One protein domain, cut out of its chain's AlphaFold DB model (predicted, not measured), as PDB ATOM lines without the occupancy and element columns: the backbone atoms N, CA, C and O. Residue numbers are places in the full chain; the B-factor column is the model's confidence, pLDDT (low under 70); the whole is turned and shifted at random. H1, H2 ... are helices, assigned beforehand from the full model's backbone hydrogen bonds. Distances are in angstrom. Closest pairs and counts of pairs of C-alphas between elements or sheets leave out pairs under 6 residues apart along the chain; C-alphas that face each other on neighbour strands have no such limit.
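What this domain is: This is residues 2 to 46 and 97 to 136 of the 306 residues of an uncharacterized protein of Pseudoalteromonas sp. BSi20652 (UniProt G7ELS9). A helical hairpin, the long H3 folding back into the shorter H4, makes the main body, with H1 near the closed end of the hairpin and running the same way as H3. H2 is set off by itself beyond H4, reached by a long loop, residues 15 to 33, that pairs briefly with the hairpin's own link, while the first turns of H3 stick out with residues 99 to 105. The printed part has 85 residues with four named helices, in the order H1, H2, H3, H4, and no named strand; the class is all helix. It is only just loose, close to compact, with a radius of gyration of the C-alphas of 14.5 A, and it spans 44 by 32 by 20 A.

How they stand to each other: H1, residues 2 to 14, is close but not clearly touching H3, residues 100 to 120: their closest C-alphas, those of Lys 8 and Leu 117, are 7.7 A apart. The two run the same way at a shallow tilt of 5 degrees. H2, residues 34 to 42, touches no helix. H3 and H4, residues 126 to 135, form a helical hairpin: they touch, with 10 pairs of C-alphas within 8 A, the closest being those of Thr 111 and Leu 130 at 6.6 A. They run opposite ways at a shallow tilt of 16 degrees. H4 is apart from H1 and from H2. Outside the named elements, residues 21 to 22 pair with residues 123 to 124, parallel, as strands do. Every backbone O i to N i+4 pair is within hydrogen-bond range in H1 and H4; in H2 it is 4 of 5 and in H3 16 of 17.

Where its parts are: H1 begins at C-alpha 2, at (5.349, -34.169, 37.270), and is 18.3 A long from first to last C-alpha. H2, from Ile 34 to Leu 42, is 12.9 A long. H3, the longest helix with 21 residues, measures 30.4 A and begins at C-alpha 100, at (-1.236, -29.864, 16.002). H4 measures 14.1 A and ends at C-alpha 135, at (-11.991, -23.588, 24.236).

The domain as a whole: The two C-alphas farthest apart, those of Ile 44 and Gln 101, are 44.1 A from each other. Residues 47 to 96 are not printed, and C-alphas 46 and 97 are 35.8 A apart across this cut, which falls in the link from H2 to H3. The link from H1 to H2 is long, with 19 residues, and the link from H3 to H4 is tight, with 5. The mean pLDDT of the printed part is 89.2, and no printed residue is under 70.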
ATOM      1  N   PHE A   2       4.552 -33.954  36.041       71.75
ATOM      2  CA  PHE A   2       5.349 -34.169  37.270       71.75
ATOM      3  C   PHE A   2       4.926 -33.328  38.494       71.75
ATOM      4  O   PHE A   2       4.689 -33.877  39.567       71.75
ATOM      5  N   TYR A   3       4.776 -32.008  38.334       77.75
ATOM      6  CA  TYR A   3       4.410 -31.118  39.443       77.75
ATOM      7  C   TYR A   3       2.990 -31.340  39.974       77.75
ATOM      8  O   TYR A   3       2.782 -31.272  41.180       77.75
ATOM      9  N   LEU A   4       2.031 -31.656  39.102       75.81
ATOM     10  CA  LEU A   4       0.645 -31.897  39.508       75.81
ATOM     11  C   LEU A   4       0.483 -33.269  40.170       75.81
ATOM     12  O   LEU A   4      -0.235 -33.396  41.156       75.81
ATOM     13  N   THR A   5       1.211 -34.287  39.702       80.06
ATOM     14  CA  THR A   5       1.289 -35.584  40.390       80.06
ATOM     15  C   THR A   5       1.913 -35.433  41.779       80.06
ATOM     16  O   THR A   5       1.438 -36.035  42.740       80.06
ATOM     17  N   LYS A   6       2.945 -34.587  41.909       86.12
ATOM     18  CA  LYS A   6       3.555 -34.259  43.203       86.12
ATOM     19  C   LYS A   6       2.583 -33.508  44.120       86.12
ATOM     20  O   LYS A   6       2.519 -33.835  45.297       86.12
ATOM     21  N   LEU A   7       1.824 -32.546  43.588       84.44
ATOM     22  CA  LEU A   7       0.790 -31.831  44.340       84.44
ATOM     23  C   LEU A   7      -0.274 -32.796  44.869       84.44
ATOM     24  O   LEU A   7      -0.551 -32.778  46.060       84.44
ATOM     25  N   LYS A   8      -0.805 -33.675  44.012       82.69
ATOM     26  CA  LYS A   8      -1.783 -34.695  44.406       82.69
ATOM     27  C   LYS A   8      -1.266 -35.554  45.561       82.69
ATOM     28  O   LYS A   8      -1.941 -35.675  46.571       82.69
ATOM     29  N   LYS A   9      -0.027 -36.047  45.463       87.44
ATOM     30  CA  LYS A   9       0.610 -36.815  46.542       87.44
ATOM     31  C   LYS A   9       0.721 -36.018  47.851       87.44
ATOM     32  O   LYS A   9       0.463 -36.568  48.912       87.44
ATOM     33  N   LEU A  10       1.085 -34.735  47.785       89.38
ATOM     34  CA  LEU A  10       1.163 -33.878  48.974       89.38
ATOM     35  C   LEU A  10      -0.210 -33.636  49.607       89.38
ATOM     36  O   LEU A  10      -0.311 -33.615  50.830       89.38
ATOM     37  N   VAL A  11      -1.253 -33.466  48.794       87.69
ATOM     38  CA  VAL A  11      -2.630 -33.334  49.281       87.69
ATOM     39  C   VAL A  11      -3.097 -34.633  49.938       87.69
ATOM     40  O   VAL A  11      -3.671 -34.578  51.020       87.69
ATOM     41  N   ASP A  12      -2.789 -35.791  49.346       86.94
ATOM     42  CA  ASP A  12      -3.121 -37.102  49.916       86.94
ATOM     43  C   ASP A  12      -2.405 -37.338  51.266       86.94
ATOM     44  O   ASP A  12      -3.000 -37.861  52.204       86.94
ATOM     45  N   GLU A  13      -1.134 -36.933  51.388       92.25
ATOM     46  CA  GLU A  13      -0.328 -37.111  52.607       92.25
ATOM     47  C   GLU A  13      -0.687 -36.126  53.725       92.25
ATOM     48  O   GLU A  13      -0.615 -36.467  54.908       92.25
ATOM     49  N   LEU A  14      -1.018 -34.883  53.368       91.62
ATOM     50  CA  LEU A  14      -1.202 -33.808  54.336       91.62
ATOM     51  C   LEU A  14      -2.676 -33.455  54.581       91.62
ATOM     52  O   LEU A  14      -2.959 -32.801  55.580       91.62
ATOM     53  N   GLY A  15      -3.611 -33.904  53.753       87.69
ATOM     54  CA  GLY A  15      -5.019 -33.524  53.846       87.69
ATOM     55  C   GLY A  15      -5.325 -32.242  53.071       87.69
ATOM     56  O   GLY A  15      -4.550 -31.282  53.067       87.69
ATOM     57  N   SER A  16      -6.467 -32.237  52.383       84.31
ATOM     58  CA  SER A  16      -6.891 -31.159  51.479       84.31
ATOM     59  C   SER A  16      -7.243 -29.850  52.183       84.31
ATOM     60  O   SER A  16      -7.150 -28.790  51.575       84.31
ATOM     61  N   ASP A  17      -7.627 -29.908  53.454       86.94
ATOM     62  CA  ASP A  17      -7.982 -28.765  54.301       86.94
ATOM     63  C   ASP A  17      -6.790 -27.843  54.601       86.94
ATOM     64  O   ASP A  17      -6.967 -26.656  54.868       86.94
ATOM     65  N   ARG A  18      -5.560 -28.363  54.500       90.06
ATOM     66  CA  ARG A  18      -4.324 -27.586  54.687       90.06
ATOM     67  C   ARG A  18      -3.846 -26.865  53.429       90.06
ATOM     68  O   ARG A  18      -2.801 -26.214  53.464       90.06
ATOM     69  N   PHE A  19      -4.587 -26.964  52.327       89.69
ATOM     70  CA  PHE A  19      -4.248 -26.313  51.067       89.69
ATOM     71  C   PHE A  19      -5.338 -25.350  50.621       89.69
ATOM     72  O   PHE A  19      -6.523 -25.664  50.633       89.69
ATOM     73  N   ILE A  20      -4.906 -24.195  50.119       90.31
ATOM     74  CA  ILE A  20      -5.748 -23.310  49.317       90.31
ATOM     75  C   ILE A  20      -5.336 -23.527  47.867       90.31
ATOM     76  O   ILE A  20      -4.293 -23.045  47.425       90.31
ATOM     77  N   LEU A  21      -6.134 -24.303  47.138       90.44
ATOM     78  CA  LEU A  21      -5.882 -24.609  45.736       90.44
ATOM     79  C   LEU A  21      -6.738 -23.708  44.854       90.44
ATOM     80  O   LEU A  21      -7.956 -23.623  45.016       90.44
ATOM     81  N   ARG A  22      -6.093 -23.028  43.909       91.38
ATOM     82  CA  ARG A  22      -6.744 -22.104  42.978       91.38
ATOM     83  C   ARG A  22      -6.188 -22.309  41.583       91.38
ATOM     84  O   ARG A  22      -5.006 -22.613  41.413       91.38
ATOM     85  N   SER A  23      -7.053 -22.157  40.596       91.69
ATOM     86  CA  SER A  23      -6.696 -22.332  39.196       91.69
ATOM     87  C   SER A  23      -5.872 -21.159  38.682       91.69
ATOM     88  O   SER A  23      -6.189 -20.000  38.933       91.69
ATOM     89  N   TYR A  24      -4.813 -21.462  37.932       89.62
ATOM     90  CA  TYR A  24      -3.994 -20.443  37.287       89.62
ATOM     91  C   TYR A  24      -4.577 -20.106  35.913       89.62
ATOM     92  O   TYR A  24      -4.199 -20.701  34.905       89.62
ATOM     93  N   SER A  25      -5.528 -19.179  35.884       88.06
ATOM     94  CA  SER A  25      -6.209 -18.744  34.667       88.06
ATOM     95  C   SER A  25      -6.749 -17.329  34.858       88.06
ATOM     96  O   SER A  25      -7.242 -16.988  35.931       88.06
ATOM     97  N   LYS A  26      -6.688 -16.498  33.810       87.81
ATOM     98  CA  LYS A  26      -7.239 -15.134  33.874       87.81
ATOM     99  C   LYS A  26      -8.752 -15.127  34.074       87.81
ATOM    100  O   LYS A  26      -9.242 -14.228  34.748       87.81
ATOM    101  N   SER A  27      -9.471 -16.097  33.507       90.25
ATOM    102  CA  SER A  27     -10.917 -16.244  33.713       90.25
ATOM    103  C   SER A  27     -11.252 -16.793  35.103       90.25
ATOM    104  O   SER A  27     -12.354 -16.565  35.592       90.25
ATOM    105  N   ALA A  28     -10.305 -17.472  35.757       92.31
ATOM    106  CA  ALA A  28     -10.455 -18.001  37.111       92.31
ATOM    107  C   ALA A  28     -10.022 -17.027  38.225       92.31
ATOM    108  O   ALA A  28     -10.422 -17.204  39.376       92.31
ATOM    109  N   PHE A  29      -9.195 -16.024  37.916       92.00
ATOM    110  CA  PHE A  29      -8.692 -15.068  38.900       92.00
ATOM    111  C   PHE A  29      -9.778 -14.106  39.379       92.00
ATOM    112  O   PHE A  29     -10.418 -13.411  38.587       92.00
ATOM    113  N   TYR A  30      -9.914 -13.974  40.698       87.69
ATOM    114  CA  TYR A  30     -10.669 -12.879  41.290       87.69
ATOM    115  C   TYR A  30     -10.044 -11.532  40.883       87.69
ATOM    116  O   TYR A  30      -8.831 -11.362  40.935       87.69
ATOM    117  N   GLY A  31     -10.863 -10.582  40.420       84.94
ATOM    118  CA  GLY A  31     -10.385  -9.295  39.890       84.94
ATOM    119  C   GLY A  31      -9.689  -9.370  38.520       84.94
ATOM    120  O   GLY A  31      -9.265  -8.344  37.997       84.94
ATOM    121  N   GLY A  32      -9.590 -10.555  37.903       84.19
ATOM    122  CA  GLY A  32      -9.014 -10.748  36.566       84.19
ATOM    123  C   GLY A  32      -7.481 -10.715  36.504       84.19
ATOM    124  O   GLY A  32      -6.902 -10.873  35.422       84.19
ATOM    125  N   THR A  33      -6.797 -10.550  37.641       86.44
ATOM    126  CA  THR A  33      -5.334 -10.620  37.736       86.44
ATOM    127  C   THR A  33      -4.898 -11.546  38.865       86.44
ATOM    128  O   THR A  33      -5.577 -11.690  39.874       86.44
ATOM    129  N   ILE A  34      -3.719 -12.157  38.716       88.12
ATOM    130  CA  ILE A  34      -3.144 -13.010  39.764       88.12
ATOM    131  C   ILE A  34      -2.893 -12.241  41.068       88.12
ATOM    132  O   ILE A  34      -2.932 -12.824  42.148       88.12
ATOM    133  N   VAL A  35      -2.615 -10.936  40.971       89.56
ATOM    134  CA  VAL A  35      -2.352 -10.106  42.146       89.56
ATOM    135  C   VAL A  35      -3.652  -9.896  42.905       89.56
ATOM    136  O   VAL A  35      -3.707 -10.206  44.091       89.56
ATOM    137  N   ASP A  36      -4.709  -9.461  42.223       88.94
ATOM    138  CA  ASP A  36      -6.019  -9.268  42.848       88.94
ATOM    139  C   ASP A  36      -6.550 -10.589  43.432       88.94
ATOM    140  O   ASP A  36      -7.058 -10.608  44.555       88.94
ATOM    141  N   ASP A  37      -6.331 -11.709  42.732       90.81
ATOM    142  CA  ASP A  37      -6.692 -13.039  43.219       90.81
ATOM    143  C   ASP A  37      -5.953 -13.403  44.505       90.81
ATOM    144  O   ASP A  37      -6.584 -13.789  45.488       90.81
ATOM    145  N   PHE A  38      -4.636 -13.206  44.552       92.31
ATOM    146  CA  PHE A  38      -3.842 -13.473  45.748       92.31
ATOM    147  C   PHE A  38      -4.275 -12.615  46.946       92.31
ATOM    148  O   PHE A  38      -4.458 -13.130  48.051       92.31
ATOM    149  N   TYR A  39      -4.477 -11.314  46.733       92.75
ATOM    150  CA  TYR A  39      -4.908 -10.382  47.778       92.75
ATOM    151  C   TYR A  39      -6.312 -10.707  48.309       92.75
ATOM    152  O   TYR A  39      -6.555 -10.574  49.513       92.75
ATOM    153  N   SER A  40      -7.202 -11.217  47.451       92.19
ATOM    154  CA  SER A  40      -8.545 -11.657  47.849       92.19
ATOM    155  C   SER A  40      -8.518 -12.797  48.870       92.19
ATOM    156  O   SER A  40      -9.310 -12.794  49.806       92.19
ATOM    157  N   ILE A  41      -7.556 -13.721  48.763       92.75
ATOM    158  CA  ILE A  41      -7.395 -14.841  49.707       92.75
ATOM    159  C   ILE A  41      -7.057 -14.321  51.105       92.75
ATOM    160  O   ILE A  41      -7.516 -14.863  52.110       92.75
ATOM    161  N   LEU A  42      -6.244 -13.265  51.165       92.94
ATOM    162  CA  LEU A  42      -5.823 -12.636  52.413       92.94
ATOM    163  C   LEU A  42      -6.849 -11.620  52.938       92.94
ATOM    164  O   LEU A  42      -6.673 -11.116  54.044       92.94
ATOM    165  N   ASN A  43      -7.905 -11.318  52.171       91.69
ATOM    166  CA  ASN A  43      -8.856 -10.236  52.433       91.69
ATOM    167  C   ASN A  43      -8.175  -8.861  52.588       91.69
ATOM    168  O   ASN A  43      -8.538  -8.064  53.454       91.69
ATOM    169  N   ILE A  44      -7.174  -8.578  51.747       92.50
ATOM    170  CA  ILE A  44      -6.426  -7.312  51.735       92.50
ATOM    171  C   ILE A  44      -6.695  -6.585  50.412       92.50
ATOM    172  O   ILE A  44      -6.877  -7.216  49.377       92.50
ATOM    173  N   GLN A  45      -6.706  -5.250  50.427       87.62
ATOM    174  CA  GLN A  45      -6.830  -4.457  49.201       87.62
ATOM    175  C   GLN A  45      -5.513  -4.465  48.398       87.62
ATOM    176  O   GLN A  45      -4.456  -4.197  48.981       87.62
ATOM    177  N   PRO A  46      -5.544  -4.753  47.082       84.69
ATOM    178  CA  PRO A  46      -4.350  -4.759  46.246       84.69
ATOM    179  C   PRO A  46      -3.816  -3.331  45.999       84.69
ATOM    180  O   PRO A  46      -4.580  -2.362  46.008       84.69
ATOM    181  N   LEU A  97       5.051 -23.968  18.991       93.19
ATOM    182  CA  LEU A  97       6.084 -24.920  18.546       93.19
ATOM    183  C   LEU A  97       5.647 -26.379  18.710       93.19
ATOM    184  O   LEU A  97       6.378 -27.300  18.347       93.19
ATOM    185  N   ILE A  98       4.483 -26.595  19.318       93.06
ATOM    186  CA  ILE A  98       3.882 -27.913  19.477       93.06
ATOM    187  C   ILE A  98       3.135 -28.182  18.180       93.06
ATOM    188  O   ILE A  98       2.355 -27.334  17.765       93.06
ATOM    189  N   ASN A  99       3.377 -29.319  17.528       94.06
ATOM    190  CA  ASN A  99       2.619 -29.677  16.327       94.06
ATOM    191  C   ASN A  99       1.137 -29.934  16.676       94.06
ATOM    192  O   ASN A  99       0.849 -30.314  17.814       94.06
ATOM    193  N   PRO A 100       0.199 -29.764  15.726       94.44
ATOM    194  CA  PRO A 100      -1.236 -29.864  16.002       94.44
ATOM    195  C   PRO A 100      -1.677 -31.176  16.657       94.44
ATOM    196  O   PRO A 100      -2.347 -31.153  17.681       94.44
ATOM    197  N   GLN A 101      -1.194 -32.315  16.159       94.50
ATOM    198  CA  GLN A 101      -1.540 -33.629  16.717       94.50
ATOM    199  C   GLN A 101      -1.112 -33.764  18.186       94.50
ATOM    200  O   GLN A 101      -1.846 -34.291  19.020       94.50
ATOM    201  N   THR A 102       0.079 -33.261  18.522       94.38
ATOM    202  CA  THR A 102       0.586 -33.264  19.902       94.38
ATOM    203  C   THR A 102      -0.166 -32.263  20.775       94.38
ATOM    204  O   THR A 102      -0.391 -32.536  21.951       94.38
ATOM    205  N   PHE A 103      -0.573 -31.119  20.222       95.44
ATOM    206  CA  PHE A 103      -1.395 -30.148  20.937       95.44
ATOM    207  C   PHE A 103      -2.747 -30.754  21.324       95.44
ATOM    208  O   PHE A 103      -3.110 -30.691  22.498       95.44
ATOM    209  N   ASP A 104      -3.439 -31.399  20.384       94.44
ATOM    210  CA  ASP A 104      -4.733 -32.040  20.639       94.44
ATOM    211  C   ASP A 104      -4.611 -33.155  21.683       94.44
ATOM    212  O   ASP A 104      -5.405 -33.226  22.625       94.44
ATOM    213  N   LEU A 105      -3.557 -33.973  21.582       94.81
ATOM    214  CA  LEU A 105      -3.257 -35.002  22.576       94.81
ATOM    215  C   LEU A 105      -3.034 -34.400  23.970       94.81
ATOM    216  O   LEU A 105      -3.610 -34.875  24.948       94.81
ATOM    217  N   TYR A 106      -2.213 -33.352  24.083       93.56
ATOM    218  CA  TYR A 106      -1.943 -32.699  25.365       93.56
ATOM    219  C   TYR A 106      -3.166 -31.984  25.928       93.56
ATOM    220  O   TYR A 106      -3.351 -31.989  27.143       93.56
ATOM    221  N   LYS A 107      -4.015 -31.410  25.075       93.69
ATOM    222  CA  LYS A 107      -5.282 -30.795  25.478       93.69
ATOM    223  C   LYS A 107      -6.226 -31.834  26.081       93.69
ATOM    224  O   LYS A 107      -6.782 -31.596  27.154       93.69
ATOM    225  N   LEU A 108      -6.353 -33.000  25.445       92.62
ATOM    226  CA  LEU A 108      -7.154 -34.111  25.959       92.62
ATOM    227  C   LEU A 108      -6.607 -34.616  27.301       92.62
ATOM    228  O   LEU A 108      -7.331 -34.633  28.293       92.62
ATOM    229  N   GLN A 109      -5.303 -34.898  27.374       91.25
ATOM    230  CA  GLN A 109      -4.650 -35.344  28.611       91.25
ATOM    231  C   GLN A 109      -4.764 -34.325  29.751       91.25
ATOM    232  O   GLN A 109      -4.971 -34.707  30.902       91.25
ATOM    233  N   ALA A 110      -4.619 -33.030  29.457       89.94
ATOM    234  CA  ALA A 110      -4.782 -31.968  30.445       89.94
ATOM    235  C   ALA A 110      -6.227 -31.895  30.950       89.94
ATOM    236  O   ALA A 110      -6.440 -31.766  32.152       89.94
ATOM    237  N   THR A 111      -7.205 -32.030  30.053       91.12
ATOM    238  CA  THR A 111      -8.630 -32.021  30.403       91.12
ATOM    239  C   THR A 111      -8.987 -33.202  31.299       91.12
ATOM    240  O   THR A 111      -9.609 -33.009  32.343       91.12
ATOM    241  N   ASP A 112      -8.566 -34.413  30.935       90.31
ATOM    242  CA  ASP A 112      -8.826 -35.619  31.726       90.31
ATOM    243  C   ASP A 112      -8.173 -35.531  33.107       90.31
ATOM    244  O   ASP A 112      -8.793 -35.847  34.124       90.31
ATOM    245  N   PHE A 113      -6.940 -35.022  33.157       87.00
ATOM    246  CA  PHE A 113      -6.234 -34.818  34.413       87.00
ATOM    247  C   PHE A 113      -6.924 -33.780  35.309       87.00
ATOM    248  O   PHE A 113      -7.060 -34.011  36.510       87.00
ATOM    249  N   LEU A 114      -7.359 -32.645  34.750       87.69
ATOM    250  CA  LEU A 114      -8.069 -31.617  35.510       87.69
ATOM    251  C   LEU A 114      -9.368 -32.175  36.095       87.69
ATOM    252  O   LEU A 114      -9.575 -32.024  37.292       87.69
ATOM    253  N   LYS A 115     -10.165 -32.915  35.310       88.81
ATOM    254  CA  LYS A 115     -11.385 -33.584  35.803       88.81
ATOM    255  C   LYS A 115     -11.097 -34.526  36.974       88.81
ATOM    256  O   LYS A 115     -11.817 -34.508  37.970       88.81
ATOM    257  N   GLU A 116     -10.043 -35.339  36.882       86.12
ATOM    258  CA  GLU A 116      -9.659 -36.231  37.984       86.12
ATOM    259  C   GLU A 116      -9.249 -35.442  39.236       86.12
ATOM    260  O   GLU A 116      -9.577 -35.835  40.358       86.12
ATOM    261  N   LEU A 117      -8.533 -34.331  39.053       83.56
ATOM    262  CA  LEU A 117      -8.050 -33.504  40.151       83.56
ATOM    263  C   LEU A 117      -9.197 -32.761  40.851       83.56
ATOM    264  O   LEU A 117      -9.230 -32.759  42.080       83.56
ATOM    265  N   THR A 118     -10.157 -32.200  40.109       83.69
ATOM    266  CA  THR A 118     -11.339 -31.516  40.671       83.69
ATOM    267  C   THR A 118     -12.208 -32.462  41.494       83.69
ATOM    268  O   THR A 118     -12.734 -32.073  42.531       83.69
ATOM    269  N   ASN A 119     -12.311 -33.730  41.088       82.19
ATOM    270  CA  ASN A 119     -13.055 -34.732  41.854       82.19
ATOM    271  C   ASN A 119     -12.405 -35.058  43.209       82.19
ATOM    272  O   ASN A 119     -13.074 -35.569  44.103       82.19
ATOM    273  N   LYS A 120     -11.098 -34.811  43.359       80.56
ATOM    274  CA  LYS A 120     -10.331 -35.135  44.573       80.56
ATOM    275  C   LYS A 120     -10.061 -33.930  45.458       80.56
ATOM    276  O   LYS A 120      -9.898 -34.081  46.662       80.56
ATOM    277  N   CYS A 121      -9.943 -32.754  44.858       83.62
ATOM    278  CA  CYS A 121      -9.507 -31.536  45.514       83.62
ATOM    279  C   CYS A 121     -10.523 -30.423  45.258       83.62
ATOM    280  O   CYS A 121     -10.885 -30.171  44.110       83.62
ATOM    281  N   SER A 122     -10.909 -29.694  46.307       86.62
ATOM    282  CA  SER A 122     -11.651 -28.445  46.136       86.62
ATOM    283  C   SER A 122     -10.703 -27.375  45.589       86.62
ATOM    284  O   SER A 122      -9.841 -26.871  46.309       86.62
ATOM    285  N   ILE A 123     -10.810 -27.090  44.290       90.12
ATOM    286  CA  ILE A 123      -9.963 -26.123  43.584       90.12
ATOM    287  C   ILE A 123     -10.835 -24.960  43.134       90.12
ATOM    288  O   ILE A 123     -11.727 -25.121  42.299       90.12
ATOM    289  N   PHE A 124     -10.547 -23.766  43.648       91.31
ATOM    290  CA  PHE A 124     -11.247 -22.558  43.235       91.31
ATOM    291  C   PHE A 124     -10.999 -22.259  41.749       91.31
ATOM    292  O   PHE A 124      -9.866 -22.353  41.262       91.31
ATOM    293  N   GLY A 125     -12.054 -21.872  41.033       91.62
ATOM    294  CA  GLY A 125     -11.957 -21.444  39.637       91.62
ATOM    295  C   GLY A 125     -11.683 -22.577  38.638       91.62
ATOM    296  O   GLY A 125     -11.224 -22.323  37.525       91.62
ATOM    297  N   CYS A 126     -11.857 -23.840  39.047       90.75
ATOM    298  CA  CYS A 126     -11.469 -24.984  38.223       90.75
ATOM    299  C   CYS A 126     -12.380 -25.199  37.013       90.75
ATOM    300  O   CYS A 126     -11.896 -25.643  35.975       90.75
ATOM    301  N   GLU A 127     -13.666 -24.876  37.128       90.75
ATOM    302  CA  GLU A 127     -14.612 -24.940  36.008       90.75
ATOM    303  C   GLU A 127     -14.212 -23.940  34.917       90.75
ATOM    304  O   GLU A 127     -14.064 -24.326  33.761       90.75
ATOM    305  N   GLN A 128     -13.884 -22.702  35.301       93.00
ATOM    306  CA  GLN A 128     -13.420 -21.651  34.390       93.00
ATOM    307  C   GLN A 128     -12.111 -22.034  33.688       93.00
ATOM    308  O   GLN A 128     -11.946 -21.779  32.495       93.00
ATOM    309  N   LEU A 129     -11.178 -22.672  34.405       92.25
ATOM    310  CA  LEU A 129      -9.948 -23.196  33.803       92.25
ATOM    311  C   LEU A 129     -10.237 -24.351  32.837       92.25
ATOM    312  O   LEU A 129      -9.593 -24.449  31.794       92.25
ATOM    313  N   LEU A 130     -11.168 -25.242  33.183       91.75
ATOM    314  CA  LEU A 130     -11.535 -26.375  32.339       91.75
ATOM    315  C   LEU A 130     -12.176 -25.900  31.029       91.75
ATOM    316  O   LEU A 130     -11.791 -26.388  29.966       91.75
ATOM    317  N   GLU A 131     -13.087 -24.930  31.106       92.31
ATOM    318  CA  GLU A 131     -13.675 -24.250  29.948       92.31
ATOM    319  C   GLU A 131     -12.591 -23.571  29.106       92.31
ATOM    320  O   GLU A 131     -12.489 -23.836  27.911       92.31
ATOM    321  N   GLU A 132     -11.693 -22.791  29.721       92.44
ATOM    322  CA  GLU A 132     -10.604 -22.132  28.993       92.44
ATOM    323  C   GLU A 132      -9.709 -23.146  28.266       92.44
ATOM    324  O   GLU A 132      -9.382 -22.960  27.092       92.44
ATOM    325  N   VAL A 133      -9.332 -24.247  28.923       92.38
ATOM    326  CA  VAL A 133      -8.531 -25.308  28.296       92.38
ATOM    327  C   VAL A 133      -9.285 -25.935  27.127       92.38
ATOM    328  O   VAL A 133      -8.681 -26.133  26.073       92.38
ATOM    329  N   GLN A 134     -10.581 -26.224  27.277       91.19
ATOM    330  CA  GLN A 134     -11.416 -26.822  26.229       91.19
ATOM    331  C   GLN A 134     -11.642 -25.885  25.041       91.19
ATOM    332  O   GLN A 134     -11.600 -26.342  23.895       91.19
ATOM    333  N   ASP A 135     -11.769 -24.588  25.280       93.06
ATOM    334  CA  ASP A 135     -11.991 -23.588  24.236       93.06
ATOM    335  C   ASP A 135     -10.691 -23.092  23.600       93.06
ATOM    336  O   ASP A 135     -10.702 -22.516  22.506       93.06
ATOM    337  N   THR A 136      -9.545 -23.361  24.235       92.56
ATOM    338  CA  THR A 136      -8.239 -22.961  23.709       92.56
ATOM    339  C   THR A 136      -8.025 -23.565  22.325       92.56
ATOM    340  O   THR A 136      -7.941 -24.787  22.142       92.56
TER     341      THR A 136